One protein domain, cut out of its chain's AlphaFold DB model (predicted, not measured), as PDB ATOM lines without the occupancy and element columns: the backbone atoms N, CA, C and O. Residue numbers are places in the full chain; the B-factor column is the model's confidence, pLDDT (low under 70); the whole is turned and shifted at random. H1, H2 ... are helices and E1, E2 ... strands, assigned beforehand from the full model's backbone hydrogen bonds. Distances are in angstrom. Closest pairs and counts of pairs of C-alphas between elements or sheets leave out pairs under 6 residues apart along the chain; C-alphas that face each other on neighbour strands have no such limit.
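AT A GLANCE: This is residues 543 to 648 of the 649 residues of the protein "HTTM domain-containing protein" of Sphingobacteriales bacterium (UniProt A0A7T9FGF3). A strongly twisted sheet of three strands makes a wall, and the helical hairpin of H2 and H3 packs over one face of it, running across the strands. The short helices H1, H4 and H5 sit by the sheet and only graze it. The printed part has 106 residues with five named helices and three named strands, in the order E1 H1 H2 H3 H4 E2 E3 H5; the sheet's order is E1 E2 E3, antiparallel, and the class is mixed, helices and strands. The whole is compact, with a radius of gyration of the C-alphas of 13.4 A and spans of 35 by 32 by 24 A.

IN THESE COORDINATES: Find C-alpha 543 at (354.279, 207.890, 319.017); from there E1 runs 24.5 A to residue 551. H1 follows at residues 560 to 566. Look next for H2, residues 575 to 587, 18.0 A long, and H3, residues 590 to 607, 25.8 A long and beginning at C-alpha 590 (371.788, 196.001, 318.653). H4 is residues 609 to 613. E2, residues 616 to 625, covers 27.3 A and bends by 54 degrees at residue 621. E3, residues 636 to 643, covers 20.9 A, and H5, residues 645 to 648, ends at C-alpha 648 (372.530, 200.724, 300.345).

HOW THE PARTS SIT: Start at the inner strand E2. Beside it E1 is antiparallel at 153 degrees, with N 547 and O 620 within hydrogen-bond range at 2.8 A. E3 is antiparallel to E2 at 160 degrees, a hairpin, with N 621 and O 638 at 2.8 A. H2 has a height over the sheet of 8.7 A and lies over E1 and, only just, with 3 C-alphas, over E2. H3, on the same face, has a height of 9.4 A, lies over E2 and E3, and runs across the strands, at 81 degrees to E2 on the local plane. H2 and H3 touch at a shallow tilt of 19 degrees, opposite ways; their closest C-alphas, those of Ile 581 and Met 593, are 5.1 A apart. H3 and H4 touch only at the corner, Lys 605 and Leu 611 having the closest C-alphas, 5.2 A apart. H1 and H3 are near each other, with 5 pairs of C-alphas within 10 A. In H1 and H3 every O i to N i+4 pair is within hydrogen-bond range; H2 has 8 of 9, H4 has 0 of 1 but 2 of 2 O i to N i+3 pairs, and H5 is too short for an i+4 pair.

THE WHOLE: The C-alphas farthest apart are those of Glu 629 and Lys 646, 38.8 A. The printed part has no cut, and no link is long. No printed residue is under 70 in pLDDT; the mean of the printed part is 93.3, while H5 has 77.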
ATOM      1  N   HIS A 543     353.895 209.143 319.643       94.81
ATOM      2  CA  HIS A 543     354.279 207.890 319.017       94.81
ATOM      3  C   HIS A 543     355.783 207.867 318.765       94.81
ATOM      4  O   HIS A 543     356.407 208.898 318.490       94.81
ATOM      5  N   TRP A 544     356.344 206.669 318.888       95.19
ATOM      6  CA  TRP A 544     357.702 206.362 318.479       95.19
ATOM      7  C   TRP A 544     357.682 205.867 317.038       95.19
ATOM      8  O   TRP A 544     356.826 205.063 316.679       95.19
ATOM      9  N   TYR A 545     358.609 206.353 316.222       95.44
ATOM     10  CA  TYR A 545     358.729 205.950 314.825       95.44
ATOM     11  C   TYR A 545     360.182 206.006 314.365       95.44
ATOM     12  O   TYR A 545     361.029 206.674 314.975       95.44
ATOM     13  N   VAL A 546     360.473 205.280 313.287       96.38
ATOM     14  CA  VAL A 546     361.815 205.239 312.705       96.38
ATOM     15  C   VAL A 546     361.868 206.242 311.565       96.38
ATOM     16  O   VAL A 546     361.170 206.118 310.564       96.38
ATOM     17  N   TYR A 547     362.713 207.251 311.724       96.44
ATOM     18  CA  TYR A 547     362.920 208.291 310.733       96.44
ATOM     19  C   TYR A 547     364.236 208.060 309.996       96.44
ATOM     20  O   TYR A 547     365.297 207.992 310.618       96.44
ATOM     21  N   PHE A 548     364.170 207.973 308.670       96.69
ATOM     22  CA  PHE A 548     365.350 207.907 307.815       96.69
ATOM     23  C   PHE A 548     365.601 209.289 307.221       96.69
ATOM     24  O   PHE A 548     364.784 209.813 306.468       96.69
ATOM     25  N   GLU A 549     366.741 209.868 307.563       97.38
ATOM     26  CA  GLU A 549     367.253 211.072 306.930       97.38
ATOM     27  C   GLU A 549     368.155 210.642 305.772       97.38
ATOM     28  O   GLU A 549     369.347 210.379 305.956       97.38
ATOM     29  N   ALA A 550     367.549 210.459 304.600       96.94
ATOM     30  CA  ALA A 550     368.251 210.067 303.387       96.94
ATOM     31  C   ALA A 550     368.716 211.307 302.618       96.94
ATOM     32  O   ALA A 550     367.951 212.263 302.477       96.94
ATOM     33  N   HIS A 551     369.931 211.257 302.082       96.75
ATOM     34  CA  HIS A 551     370.528 212.316 301.270       96.75
ATOM     35  C   HIS A 551     370.983 211.766 299.922       96.75
ATOM     36  O   HIS A 551     371.485 210.641 299.847       96.75
ATOM     37  N   ASP A 552     370.806 212.544 298.858       95.44
ATOM     38  CA  ASP A 552     371.361 212.232 297.538       95.44
ATOM     39  C   ASP A 552     372.878 212.518 297.481       95.44
ATOM     40  O   ASP A 552     373.483 213.024 298.432       95.44
ATOM     41  N   ARG A 553     373.505 212.248 296.330       94.69
ATOM     42  CA  ARG A 553     374.934 212.539 296.091       94.69
ATOM     43  C   ARG A 553     375.303 214.024 296.214       94.69
ATOM     44  O   ARG A 553     376.476 214.350 296.377       94.69
ATOM     45  N   ASN A 554     374.326 214.925 296.130       96.12
ATOM     46  CA  ASN A 554     374.501 216.368 296.283       96.12
ATOM     47  C   ASN A 554     374.188 216.845 297.714       96.12
ATOM     48  O   ASN A 554     374.104 218.052 297.942       96.12
ATOM     49  N   SER A 555     374.016 215.922 298.671       93.94
ATOM     50  CA  SER A 555     373.611 216.212 300.054       93.94
ATOM     51  C   SER A 555     372.243 216.902 300.178       93.94
ATOM     52  O   SER A 555     372.001 217.644 301.130       93.94
ATOM     53  N   GLN A 556     371.342 216.692 299.215       96.31
ATOM     54  CA  GLN A 556     369.949 217.114 299.318       96.31
ATOM     55  C   GLN A 556     369.137 216.042 300.043       96.31
ATOM     56  O   GLN A 556     369.139 214.875 299.650       96.31
ATOM     57  N   SER A 557     368.417 216.445 301.091       96.50
ATOM     58  CA  SER A 557     367.587 215.536 301.881       96.50
ATOM     59  C   SER A 557     366.315 215.134 301.133       96.50
ATOM     60  O   SER A 557     365.588 216.001 300.635       96.50
ATOM     61  N   PHE A 558     365.977 213.849 301.148       96.50
ATOM     62  CA  PHE A 558     364.683 213.359 300.680       96.50
ATOM     63  C   PHE A 558     363.592 213.586 301.737       96.50
ATOM     64  O   PHE A 558     363.759 213.246 302.909       96.50
ATOM     65  N   ASP A 559     362.427 214.083 301.315       95.12
ATOM     66  CA  ASP A 559     361.222 214.089 302.150       95.12
ATOM     67  C   ASP A 559     360.513 212.735 302.030       95.12
ATOM     68  O   ASP A 559     359.627 212.536 301.194       95.12
ATOM     69  N   LEU A 560     360.928 211.777 302.859       92.38
ATOM     70  CA  LEU A 560     360.364 210.427 302.846       92.38
ATOM     71  C   LEU A 560     358.855 210.395 303.081       92.38
ATOM     72  O   LEU A 560     358.181 209.507 302.562       92.38
ATOM     73  N   TYR A 561     358.324 211.334 303.864       90.56
ATOM     74  CA  TYR A 561     356.898 211.376 304.157       90.56
ATOM     75  C   TYR A 561     356.111 211.654 302.880       90.56
ATOM     76  O   TYR A 561     355.224 210.884 302.509       90.56
ATOM     77  N   LYS A 562     356.512 212.709 302.166       94.44
ATOM     78  CA  LYS A 562     355.917 213.108 300.893       94.44
ATOM     79  C   LYS A 562     356.125 212.059 299.803       94.44
ATOM     80  O   LYS A 562     355.192 211.760 299.064       94.44
ATOM     81  N   LEU A 563     357.323 211.481 299.711       95.06
ATOM     82  CA  LEU A 563     357.605 210.425 298.736       95.06
ATOM     83  C   LEU A 563     356.779 209.162 299.013       95.06
ATOM     84  O   LEU A 563     356.236 208.555 298.092       95.06
ATOM     85  N   GLY A 564     356.622 208.789 300.286       92.38
ATOM     86  CA  GLY A 564     355.760 207.685 300.694       92.38
ATOM     87  C   GLY A 564     354.294 207.918 300.330       92.38
ATOM     88  O   GLY A 564     353.643 207.012 299.807       92.38
ATOM     89  N   GLU A 565     353.791 209.136 300.556       93.88
ATOM     90  CA  GLU A 565     352.438 209.542 300.165       93.88
ATOM     91  C   GLU A 565     352.238 209.449 298.649       93.88
ATOM     92  O   GLU A 565     351.264 208.855 298.186       93.88
ATOM     93  N   GLN A 566     353.191 209.966 297.869       94.56
ATOM     94  CA  GLN A 566     353.160 209.919 296.403       94.56
ATOM     95  C   GLN A 566     353.193 208.487 295.859       94.56
ATOM     96  O   GLN A 566     352.516 208.186 294.876       94.56
ATOM     97  N   ALA A 567     353.921 207.592 296.525       90.19
ATOM     98  CA  ALA A 567     353.954 206.172 296.203       90.19
ATOM     99  C   ALA A 567     352.715 205.395 296.705       90.19
ATOM    100  O   ALA A 567     352.601 204.193 296.461       90.19
ATOM    101  N   GLY A 568     351.765 206.059 297.379       88.62
ATOM    102  CA  GLY A 568     350.525 205.448 297.858       88.62
ATOM    103  C   GLY A 568     350.725 204.471 299.018       88.62
ATOM    104  O   GLY A 568     349.923 203.546 299.188       88.62
ATOM    105  N   HIS A 569     351.790 204.643 299.805       86.19
ATOM    106  CA  HIS A 569     352.041 203.803 300.975       86.19
ATOM    107  C   HIS A 569     351.022 204.057 302.082       86.19
ATOM    108  O   HIS A 569     350.244 204.997 302.062       86.19
ATOM    109  N   ARG A 570     350.969 203.181 303.080       84.31
ATOM    110  CA  ARG A 570     350.327 203.508 304.363       84.31
ATOM    111  C   ARG A 570     351.363 203.279 305.434       84.31
ATOM    112  O   ARG A 570     351.903 202.173 305.489       84.31
ATOM    113  N   MET A 571     351.598 204.267 306.296       87.19
ATOM    114  CA  MET A 571     352.618 204.170 307.351       87.19
ATOM    115  C   MET A 571     352.359 202.990 308.295       87.19
ATOM    116  O   MET A 571     353.290 202.328 308.738       87.19
ATOM    117  N   GLU A 572     351.083 202.648 308.504       84.31
ATOM    118  CA  GLU A 572     350.638 201.461 309.252       84.31
ATOM    119  C   GLU A 572     351.291 200.148 308.759       84.31
ATOM    120  O   GLU A 572     351.390 199.174 309.501       84.31
ATOM    121  N   SER A 573     351.729 200.088 307.496       81.00
ATOM    122  CA  SER A 573     352.402 198.911 306.926       81.00
ATOM    123  C   SER A 573     353.813 198.707 307.486       81.00
ATOM    124  O   SER A 573     354.319 197.586 307.457       81.00
ATOM    125  N   PHE A 574     354.429 199.767 308.013       85.06
ATOM    126  CA  PHE A 574     355.779 199.766 308.573       85.06
ATOM    127  C   PHE A 574     355.785 199.704 310.098       85.06
ATOM    128  O   PHE A 574     356.729 199.157 310.665       85.06
ATOM    129  N   THR A 575     354.706 200.152 310.748       85.75
ATOM    130  CA  THR A 575     354.586 200.207 312.212       85.75
ATOM    131  C   THR A 575     355.006 198.908 312.916       85.75
ATOM    132  O   THR A 575     355.809 198.988 313.836       85.75
ATOM    133  N   PRO A 576     354.639 197.688 312.464       84.75
ATOM    134  CA  PRO A 576     355.107 196.465 313.127       84.75
ATOM    135  C   PRO A 576     356.627 196.220 313.061       84.75
ATOM    136  O   PRO A 576     357.158 195.417 313.829       84.75
ATOM    137  N   LEU A 577     357.338 196.789 312.084       88.69
ATOM    138  CA  LEU A 577     358.806 196.765 312.041       88.69
ATOM    139  C   LEU A 577     359.398 197.883 312.899       88.69
ATOM    140  O   LEU A 577     360.375 197.629 313.596       88.69
ATOM    141  N   GLU A 578     358.794 199.069 312.892       92.69
ATOM    142  CA  GLU A 578     359.190 200.185 313.759       92.69
ATOM    143  C   GLU A 578     359.067 199.814 315.242       92.69
ATOM    144  O   GLU A 578     360.022 199.997 315.995       92.69
ATOM    145  N   ASP A 579     357.956 199.184 315.631       90.06
ATOM    146  CA  ASP A 579     357.720 198.668 316.982       90.06
ATOM    147  C   ASP A 579     358.822 197.677 317.387       90.06
ATOM    148  O   ASP A 579     359.375 197.775 318.478       90.06
ATOM    149  N   ARG A 580     359.228 196.773 316.484       90.94
ATOM    150  CA  ARG A 580     360.328 195.823 316.739       90.94
ATOM    151  C   ARG A 580     361.689 196.504 316.860       90.94
ATOM    152  O   ARG A 580     362.517 196.065 317.652       90.94
ATOM    153  N   ILE A 581     361.949 197.554 316.080       94.62
ATOM    154  CA  ILE A 581     363.179 198.355 316.203       94.62
ATOM    155  C   ILE A 581     363.202 199.046 317.568       94.62
ATOM    156  O   ILE A 581     364.218 198.989 318.258       94.62
ATOM    157  N   TYR A 582     362.077 199.629 317.984       95.38
ATOM    158  CA  TYR A 582     361.923 200.242 319.298       95.38
ATOM    159  C   TYR A 582     362.093 199.225 320.439       95.38
ATOM    160  O   TYR A 582     362.850 199.475 321.375       95.38
ATOM    161  N   GLU A 583     361.460 198.054 320.349       93.12
ATOM    162  CA  GLU A 583     361.601 196.966 321.326       93.12
ATOM    163  C   GLU A 583     363.054 196.480 321.435       93.12
ATOM    164  O   GLU A 583     363.573 196.346 322.544       93.12
ATOM    165  N   ASN A 584     363.740 196.275 320.306       96.00
ATOM    166  CA  ASN A 584     365.146 195.861 320.294       96.00
ATOM    167  C   ASN A 584     366.065 196.939 320.879       96.00
ATOM    168  O   ASN A 584     366.995 196.612 321.617       96.00
ATOM    169  N   TYR A 585     365.783 198.215 320.600       96.50
ATOM    170  CA  TYR A 585     366.480 199.341 321.217       96.50
ATOM    171  C   TYR A 585     366.316 199.326 322.745       96.50
ATOM    172  O   TYR A 585     367.306 199.395 323.468       96.50
ATOM    173  N   GLN A 586     365.088 199.146 323.246       95.62
ATOM    174  CA  GLN A 586     364.809 199.049 324.685       95.62
ATOM    175  C   GLN A 586     365.462 197.817 325.334       95.62
ATOM    176  O   GLN A 586     365.878 197.871 326.491       95.62
ATOM    177  N   ALA A 587     365.574 196.710 324.598       95.75
ATOM    178  CA  ALA A 587     366.230 195.487 325.055       95.75
ATOM    179  C   ALA A 587     367.769 195.535 324.968       95.75
ATOM    180  O   ALA A 587     368.433 194.645 325.501       95.75
ATOM    181  N   GLY A 588     368.344 196.535 324.292       96.56
ATOM    182  CA  GLY A 588     369.777 196.600 323.995       96.56
ATOM    183  C   GLY A 588     370.254 195.593 322.937       96.56
ATOM    184  O   GLY A 588     371.461 195.404 322.775       96.56
ATOM    185  N   ASP A 589     369.344 194.951 322.194       97.00
ATOM    186  CA  ASP A 589     369.680 193.992 321.133       97.00
ATOM    187  C   ASP A 589     370.038 194.724 319.834       97.00
ATOM    188  O   ASP A 589     369.243 194.866 318.900       97.00
ATOM    189  N   THR A 590     371.277 195.209 319.782       96.50
ATOM    190  CA  THR A 590     371.788 196.001 318.653       96.50
ATOM    191  C   THR A 590     371.805 195.200 317.345       96.50
ATOM    192  O   THR A 590     371.589 195.765 316.273       96.50
ATOM    193  N   SER A 591     372.019 193.881 317.413       95.75
ATOM    194  CA  SER A 591     372.079 193.017 316.228       95.75
ATOM    195  C   SER A 591     370.706 192.900 315.565       95.75
ATOM    196  O   SER A 591     370.547 193.237 314.388       95.75
ATOM    197  N   ALA A 592     369.686 192.511 316.337       93.25
ATOM    198  CA  ALA A 592     368.324 192.405 315.827       93.25
ATOM    199  C   ALA A 592     367.759 193.779 315.427       93.25
ATOM    200  O   ALA A 592     366.993 193.886 314.467       93.25
ATOM    201  N   MET A 593     368.125 194.846 316.149       96.19
ATOM    202  CA  MET A 593     367.768 196.222 315.792       96.19
ATOM    203  C   MET A 593     368.301 196.590 314.401       96.19
ATOM    204  O   MET A 593     367.511 196.976 313.542       96.19
ATOM    205  N   ASN A 594     369.600 196.405 314.149       95.50
ATOM    206  CA  ASN A 594     370.223 196.726 312.862       95.50
ATOM    207  C   ASN A 594     369.628 195.906 311.712       95.50
ATOM    208  O   ASN A 594     369.346 196.458 310.650       95.50
ATOM    209  N   GLN A 595     369.348 194.619 311.940       93.06
ATOM    210  CA  GLN A 595     368.680 193.773 310.950       93.06
ATOM    211  C   GLN A 595     367.287 194.309 310.581       93.06
ATOM    212  O   GLN A 595     366.917 194.344 309.406       93.06
ATOM    213  N   ASN A 596     366.503 194.746 311.571       93.00
ATOM    214  CA  ASN A 596     365.178 195.308 311.321       93.00
ATOM    215  C   ASN A 596     365.246 196.691 310.653       93.00
ATOM    216  O   ASN A 596     364.409 196.969 309.795       93.00
ATOM    217  N   ILE A 597     366.242 197.522 310.984       95.69
ATOM    218  CA  ILE A 597     366.496 198.806 310.307       95.69
ATOM    219  C   ILE A 597     366.796 198.579 308.826       95.69
ATOM    220  O   ILE A 597     366.148 199.193 307.980       95.69
ATOM    221  N   GLN A 598     367.732 197.678 308.508       94.06
ATOM    222  CA  GLN A 598     368.074 197.342 307.123       94.06
ATOM    223  C   GLN A 598     366.843 196.836 306.372       94.06
ATOM    224  O   GLN A 598     366.522 197.342 305.302       94.06
ATOM    225  N   ARG A 599     366.087 195.910 306.973       90.38
ATOM    226  CA  ARG A 599     364.851 195.388 306.383       90.38
ATOM    227  C   ARG A 599     363.825 196.488 306.110       90.38
ATOM    228  O   ARG A 599     363.197 196.477 305.056       90.38
ATOM    229  N   LEU A 600     363.630 197.411 307.050       92.12
ATOM    230  CA  LEU A 600     362.700 198.524 306.879       92.12
ATOM    231  C   LEU A 600     363.168 199.477 305.769       92.12
ATOM    232  O   LEU A 600     362.355 199.884 304.942       92.12
ATOM    233  N   TRP A 601     364.467 199.772 305.699       94.44
ATOM    234  CA  TRP A 601     365.043 200.579 304.622       94.44
ATOM    235  C   TRP A 601     364.887 199.921 303.247       94.44
ATOM    236  O   TRP A 601     364.474 200.583 302.299       94.44
ATOM    237  N   THR A 602     365.139 198.614 303.132       91.06
ATOM    238  CA  THR A 602     364.922 197.864 301.886       91.06
ATOM    239  C   THR A 602     363.479 198.000 301.412       91.06
ATOM    240  O   THR A 602     363.245 198.284 300.243       91.06
ATOM    241  N   ILE A 603     362.506 197.891 302.323       86.94
ATOM    242  CA  ILE A 603     361.095 198.081 301.976       86.94
ATOM    243  C   ILE A 603     360.846 199.505 301.455       86.94
ATOM    244  O   ILE A 603     360.152 199.663 300.453       86.94
ATOM    245  N   TRP A 604     361.418 200.536 302.080       91.31
ATOM    246  CA  TRP A 604     361.325 201.907 301.568       91.31
ATOM    247  C   TRP A 604     361.924 202.039 300.161       91.31
ATOM    248  O   TRP A 604     361.239 202.499 299.251       91.31
ATOM    249  N   LYS A 605     363.160 201.572 299.958       92.19
ATOM    250  CA  LYS A 605     363.885 201.657 298.678       92.19
ATOM    251  C   LYS A 605     363.196 200.893 297.543       92.19
ATOM    252  O   LYS A 605     363.175 201.345 296.397       92.19
ATOM    253  N   ASP A 606     362.624 199.734 297.852       87.62
ATOM    254  CA  ASP A 606     361.954 198.891 296.861       87.62
ATOM    255  C   ASP A 606     360.636 199.500 296.385       87.62
ATOM    256  O   ASP A 606     360.231 199.267 295.244       87.62
ATOM    257  N   ASN A 607     359.975 200.291 297.236       85.38
ATOM    258  CA  ASN A 607     358.661 200.838 296.931       85.38
ATOM    259  C   ASN A 607     358.622 202.357 296.686       85.38
ATOM    260  O   ASN A 607     357.552 202.879 296.377       85.38
ATOM    261  N   VAL A 608     359.745 203.063 296.820       93.06
ATOM    262  CA  VAL A 608     359.886 204.492 296.510       93.06
ATOM    263  C   VAL A 608     361.107 204.653 295.613       93.06
ATOM    264  O   VAL A 608     362.245 204.530 296.066       93.06
ATOM    265  N   LEU A 609     360.869 204.869 294.317       93.44
ATOM    266  CA  LEU A 609     361.900 204.774 293.282       93.44
ATOM    267  C   LEU A 609     363.028 205.793 293.492       93.44
ATOM    268  O   LEU A 609     364.190 205.472 293.269       93.44
ATOM    269  N   GLU A 610     362.680 206.982 293.969       95.50
ATOM    270  CA  GLU A 610     363.579 208.099 294.248       95.50
ATOM    271  C   GLU A 610     364.615 207.753 295.326       95.50
ATOM    272  O   GLU A 610     365.749 208.223 295.263       95.50
ATOM    273  N   LEU A 611     364.273 206.874 296.277       95.19
ATOM    274  CA  LEU A 611     365.192 206.463 297.345       95.19
ATOM    275  C   LEU A 611     366.308 205.532 296.853       95.19
ATOM    276  O   LEU A 611     367.236 205.250 297.609       95.19
ATOM    277  N   LYS A 612     366.262 205.062 295.598       94.19
ATOM    278  CA  LYS A 612     367.381 204.322 294.989       94.19
ATOM    279  C   LYS A 612     368.596 205.207 294.716       94.19
ATOM    280  O   LYS A 612     369.694 204.671 294.619       94.19
ATOM    281  N   GLU A 613     368.400 206.522 294.637       94.31
ATOM    282  CA  GLU A 613     369.464 207.515 294.451       94.31
ATOM    283  C   GLU A 613     370.042 208.025 295.786       94.31
ATOM    284  O   GLU A 613     370.891 208.918 295.794       94.31
ATOM    285  N   ALA A 614     369.577 207.490 296.922       95.81
ATOM    286  CA  ALA A 614     370.120 207.834 298.230       95.81
ATOM    287  C   ALA A 614     371.562 207.324 298.369       95.81
ATOM    288  O   ALA A 614     371.827 206.137 298.193       95.81
ATOM    289  N   ASP A 615     372.471 208.235 298.711       94.88
ATOM    290  CA  ASP A 615     373.910 207.992 298.868       94.88
ATOM    291  C   ASP A 615     374.293 207.758 300.335       94.88
ATOM    292  O   ASP A 615     375.163 206.953 300.661       94.88
ATOM    293  N   SER A 616     373.588 208.427 301.249       95.44
ATOM    294  CA  SER A 616     373.748 208.220 302.685       95.44
ATOM    295  C   SER A 616     372.407 208.287 303.398       95.44
ATOM    296  O   SER A 616     371.516 209.051 303.024       95.44
ATOM    297  N   VAL A 617     372.250 207.464 304.436       97.25
ATOM    298  CA  VAL A 617     371.029 207.448 305.243       97.25
ATOM    299  C   VAL A 617     371.387 207.421 306.716       97.25
ATOM    300  O   VAL A 617     372.029 206.484 307.199       97.25
ATOM    301  N   VAL A 618     370.944 208.436 307.453       97.50
ATOM    302  CA  VAL A 618     371.043 208.452 308.912       97.50
ATOM    303  C   VAL A 618     369.709 208.032 309.502       97.50
ATOM    304  O   VAL A 618     368.663 208.591 309.183       97.50
ATOM    305  N   VAL A 619     369.738 207.027 310.371       97.75
ATOM    306  CA  VAL A 619     368.529 206.449 310.954       97.75
ATOM    307  C   VAL A 619     368.363 206.962 312.370       97.75
ATOM    308  O   VAL A 619     369.262 206.826 313.206       97.75
ATOM    309  N   TYR A 620     367.191 207.518 312.646       98.12
ATOM    310  CA  TYR A 620     366.802 208.023 313.948       98.12
ATOM    311  C   TYR A 620     365.582 207.279 314.472       98.12
ATOM    312  O   TYR A 620     364.653 206.966 313.735       98.12
ATOM    313  N   LEU A 621     365.551 207.069 315.779       97.94
ATOM    314  CA  LEU A 621     364.338 206.791 316.522       97.94
ATOM    315  C   LEU A 621     363.809 208.126 317.044       97.94
ATOM    316  O   LEU A 621     364.496 208.803 317.816       97.94
ATOM    317  N   ARG A 622     362.619 208.524 316.596       97.31
ATOM    318  CA  ARG A 622     361.988 209.789 316.983       97.31
ATOM    319  C   ARG A 622     360.734 209.542 317.802       97.31
ATOM    320  O   ARG A 622     359.998 208.591 317.557       97.31
ATOM    321  N   GLN A 623     360.489 210.443 318.744       97.31
ATOM    322  CA  GLN A 623     359.243 210.557 319.487       97.31
ATOM    323  C   GLN A 623     358.593 211.887 319.116       97.31
ATOM    324  O   GLN A 623     359.246 212.933 319.185       97.31
ATOM    325  N   SER A 624     357.319 211.865 318.739       96.69
ATOM    326  CA  SER A 624     356.568 213.093 318.446       96.69
ATOM    327  C   SER A 624     355.102 212.979 318.861       96.69
ATOM    328  O   SER A 624     354.586 211.854 318.933       96.69
ATOM    329  N   PRO A 625     354.417 214.103 319.143       97.44
ATOM    330  CA  PRO A 625     352.988 214.096 319.425       97.44
ATOM    331  C   PRO A 625     352.192 213.499 318.261       97.44
ATOM    332  O   PRO A 625     352.585 213.609 317.105       97.44
ATOM    333  N   ILE A 626     351.044 212.893 318.547       97.00
ATOM    334  CA  ILE A 626     350.124 212.434 317.485       97.00
ATOM    335  C   ILE A 626     349.101 213.505 317.087       97.00
ATOM    336  O   ILE A 626     348.450 213.384 316.049       97.00
ATOM    337  N   ALA A 627     348.945 214.549 317.905       96.81
ATOM    338  CA  ALA A 627     348.024 215.638 317.627       96.81
ATOM    339  C   ALA A 627     348.458 216.383 316.348       96.81
ATOM    340  O   ALA A 627     349.612 216.813 316.266       96.81
ATOM    341  N   PRO A 628     347.562 216.586 315.362       95.69
ATOM    342  CA  PRO A 628     347.932 217.165 314.069       95.69
ATOM    343  C   PRO A 628     348.637 218.521 314.155       95.69
ATOM    344  O   PRO A 628     349.491 218.821 313.328       95.69
ATOM    345  N   GLU A 629     348.277 219.336 315.147       96.19
ATOM    346  CA  GLU A 629     348.810 220.682 315.356       96.19
ATOM    347  C   GLU A 629     350.259 220.703 315.869       96.19
ATOM    348  O   GLU A 629     350.941 221.715 315.719       96.19
ATOM    349  N   THR A 630     350.731 219.621 316.490       96.06
ATOM    350  CA  THR A 630     352.050 219.564 317.142       96.06
ATOM    351  C   THR A 630     352.900 218.377 316.703       96.06
ATOM    352  O   THR A 630     354.026 218.237 317.175       96.06
ATOM    353  N   LYS A 631     352.417 217.539 315.780       93.38
ATOM    354  CA  LYS A 631     353.106 216.325 315.312       93.38
ATOM    355  C   LYS A 631     354.529 216.562 314.785       93.38
ATOM    356  O   LYS A 631     355.374 215.684 314.895       93.38
ATOM    357  N   ASP A 632     354.804 217.746 314.234       94.19
ATOM    358  CA  ASP A 632     356.114 218.068 313.653       94.19
ATOM    359  C   ASP A 632     357.142 218.445 314.737       94.19
ATOM    360  O   ASP A 632     358.335 218.565 314.466       94.19
ATOM    361  N   SER A 633     356.697 218.609 315.990       96.12
ATOM    362  CA  SER A 633     357.598 218.808 317.121       96.12
ATOM    363  C   SER A 633     358.248 217.484 317.533       96.12
ATOM    364  O   SER A 633     357.588 216.515 317.909       96.12
ATOM    365  N   ILE A 634     359.577 217.447 317.462       97.12
ATOM    366  CA  ILE A 634     360.371 216.301 317.902       97.12
ATOM    367  C   ILE A 634     360.587 216.435 319.411       97.12
ATOM    368  O   ILE A 634     361.304 217.327 319.859       97.12
ATOM    369  N   ILE A 635     359.971 215.544 320.190       97.25
ATOM    370  CA  ILE A 635     360.144 215.482 321.651       97.25
ATOM    371  C   ILE A 635     361.514 214.891 321.973       97.25
ATOM    372  O   ILE A 635     362.259 215.416 322.799       97.25
ATOM    373  N   GLN A 636     361.844 213.788 321.301       97.88
ATOM    374  CA  GLN A 636     363.089 213.063 321.491       97.88
ATOM    375  C   GLN A 636     363.586 212.517 320.155       97.88
ATOM    376  O   GLN A 636     362.800 212.076 319.316       97.88
ATOM    377  N   GLN A 637     364.905 212.531 319.969       97.88
ATOM    378  CA  GLN A 637     365.574 211.953 318.809       97.88
ATOM    379  C   GLN A 637     366.821 211.200 319.258       97.88
ATOM    380  O   GLN A 637     367.687 211.758 319.929       97.88
ATOM    381  N   ILE A 638     366.926 209.939 318.849       98.12
ATOM    382  CA  ILE A 638     368.064 209.071 319.142       98.12
ATOM    383  C   ILE A 638     368.621 208.576 317.813       98.12
ATOM    384  O   ILE A 638     367.897 207.983 317.020       98.12
ATOM    385  N   LYS A 639     369.906 208.819 317.551       98.06
ATOM    386  CA  LYS A 639     370.578 208.277 316.364       98.06
ATOM    387  C   LYS A 639     370.812 206.780 316.565       98.06
ATOM    388  O   LYS A 639     371.501 206.403 317.508       98.06
ATOM    389  N   LEU A 640     370.247 205.951 315.688       97.50
ATOM    390  CA  LEU A 640     370.371 204.494 315.746       97.50
ATOM    391  C   LEU A 640     371.520 203.976 314.878       97.50
ATOM    392  O   LEU A 640     372.311 203.159 315.336       97.50
ATOM    393  N   ALA A 641     371.609 204.438 313.626       96.94
ATOM    394  CA  ALA A 641     372.548 203.901 312.642       96.94
ATOM    395  C   ALA A 641     372.907 204.924 311.551       96.94
ATOM    396  O   ALA A 641     372.235 205.943 311.379       96.94
ATOM    397  N   ILE A 642     373.974 204.629 310.808       96.62
ATOM    398  CA  ILE A 642     374.296 205.247 309.517       96.62
ATOM    399  C   ILE A 642     374.406 204.093 308.526       96.62
ATOM    400  O   ILE A 642     375.215 203.194 308.748       96.62
ATOM    401  N   LEU A 643     373.588 204.099 307.479       95.06
ATOM    402  CA  LEU A 643     373.681 203.121 306.398       95.06
ATOM    403  C   LEU A 643     374.655 203.675 305.356       95.06
ATOM    404  O   LEU A 643     374.456 204.780 304.847       95.06
ATOM    405  N   SER A 644     375.738 202.938 305.116       87.06
ATOM    406  CA  SER A 644     376.780 203.298 304.149       87.06
ATOM    407  C   SER A 644     376.421 202.821 302.743       87.06
ATOM    408  O   SER A 644     375.558 201.964 302.596       87.06
ATOM    409  N   GLU A 645     377.133 203.281 301.712       77.94
ATOM    410  CA  GLU A 645     376.972 202.814 300.322       77.94
ATOM    411  C   GLU A 645     376.929 201.271 300.204       77.94
ATOM    412  O   GLU A 645     376.139 200.725 299.439       77.94
ATOM    413  N   LYS A 646     377.689 200.546 301.041       80.12
ATOM    414  CA  LYS A 646     377.669 199.070 301.100       80.12
ATOM    415  C   LYS A 646     376.389 198.468 301.681       80.12
ATOM    416  O   LYS A 646     376.089 197.321 301.390       80.12
ATOM    417  N   ASP A 647     375.694 199.195 302.547       75.94
ATOM    418  CA  ASP A 647     374.400 198.793 303.108       75.94
ATOM    419  C   ASP A 647     373.237 199.217 302.194       75.94
ATOM    420  O   ASP A 647     372.114 198.726 302.329       75.94
ATOM    421  N   LEU A 648     373.497 200.166 301.286       72.88
ATOM    422  CA  LEU A 648     372.530 200.724 300.345       72.88
ATOM    423  C   LEU A 648     372.479 199.957 299.018       72.88
ATOM    424  O   LEU A 648     371.436 200.006 298.356       72.88
TER     425      LEU A 648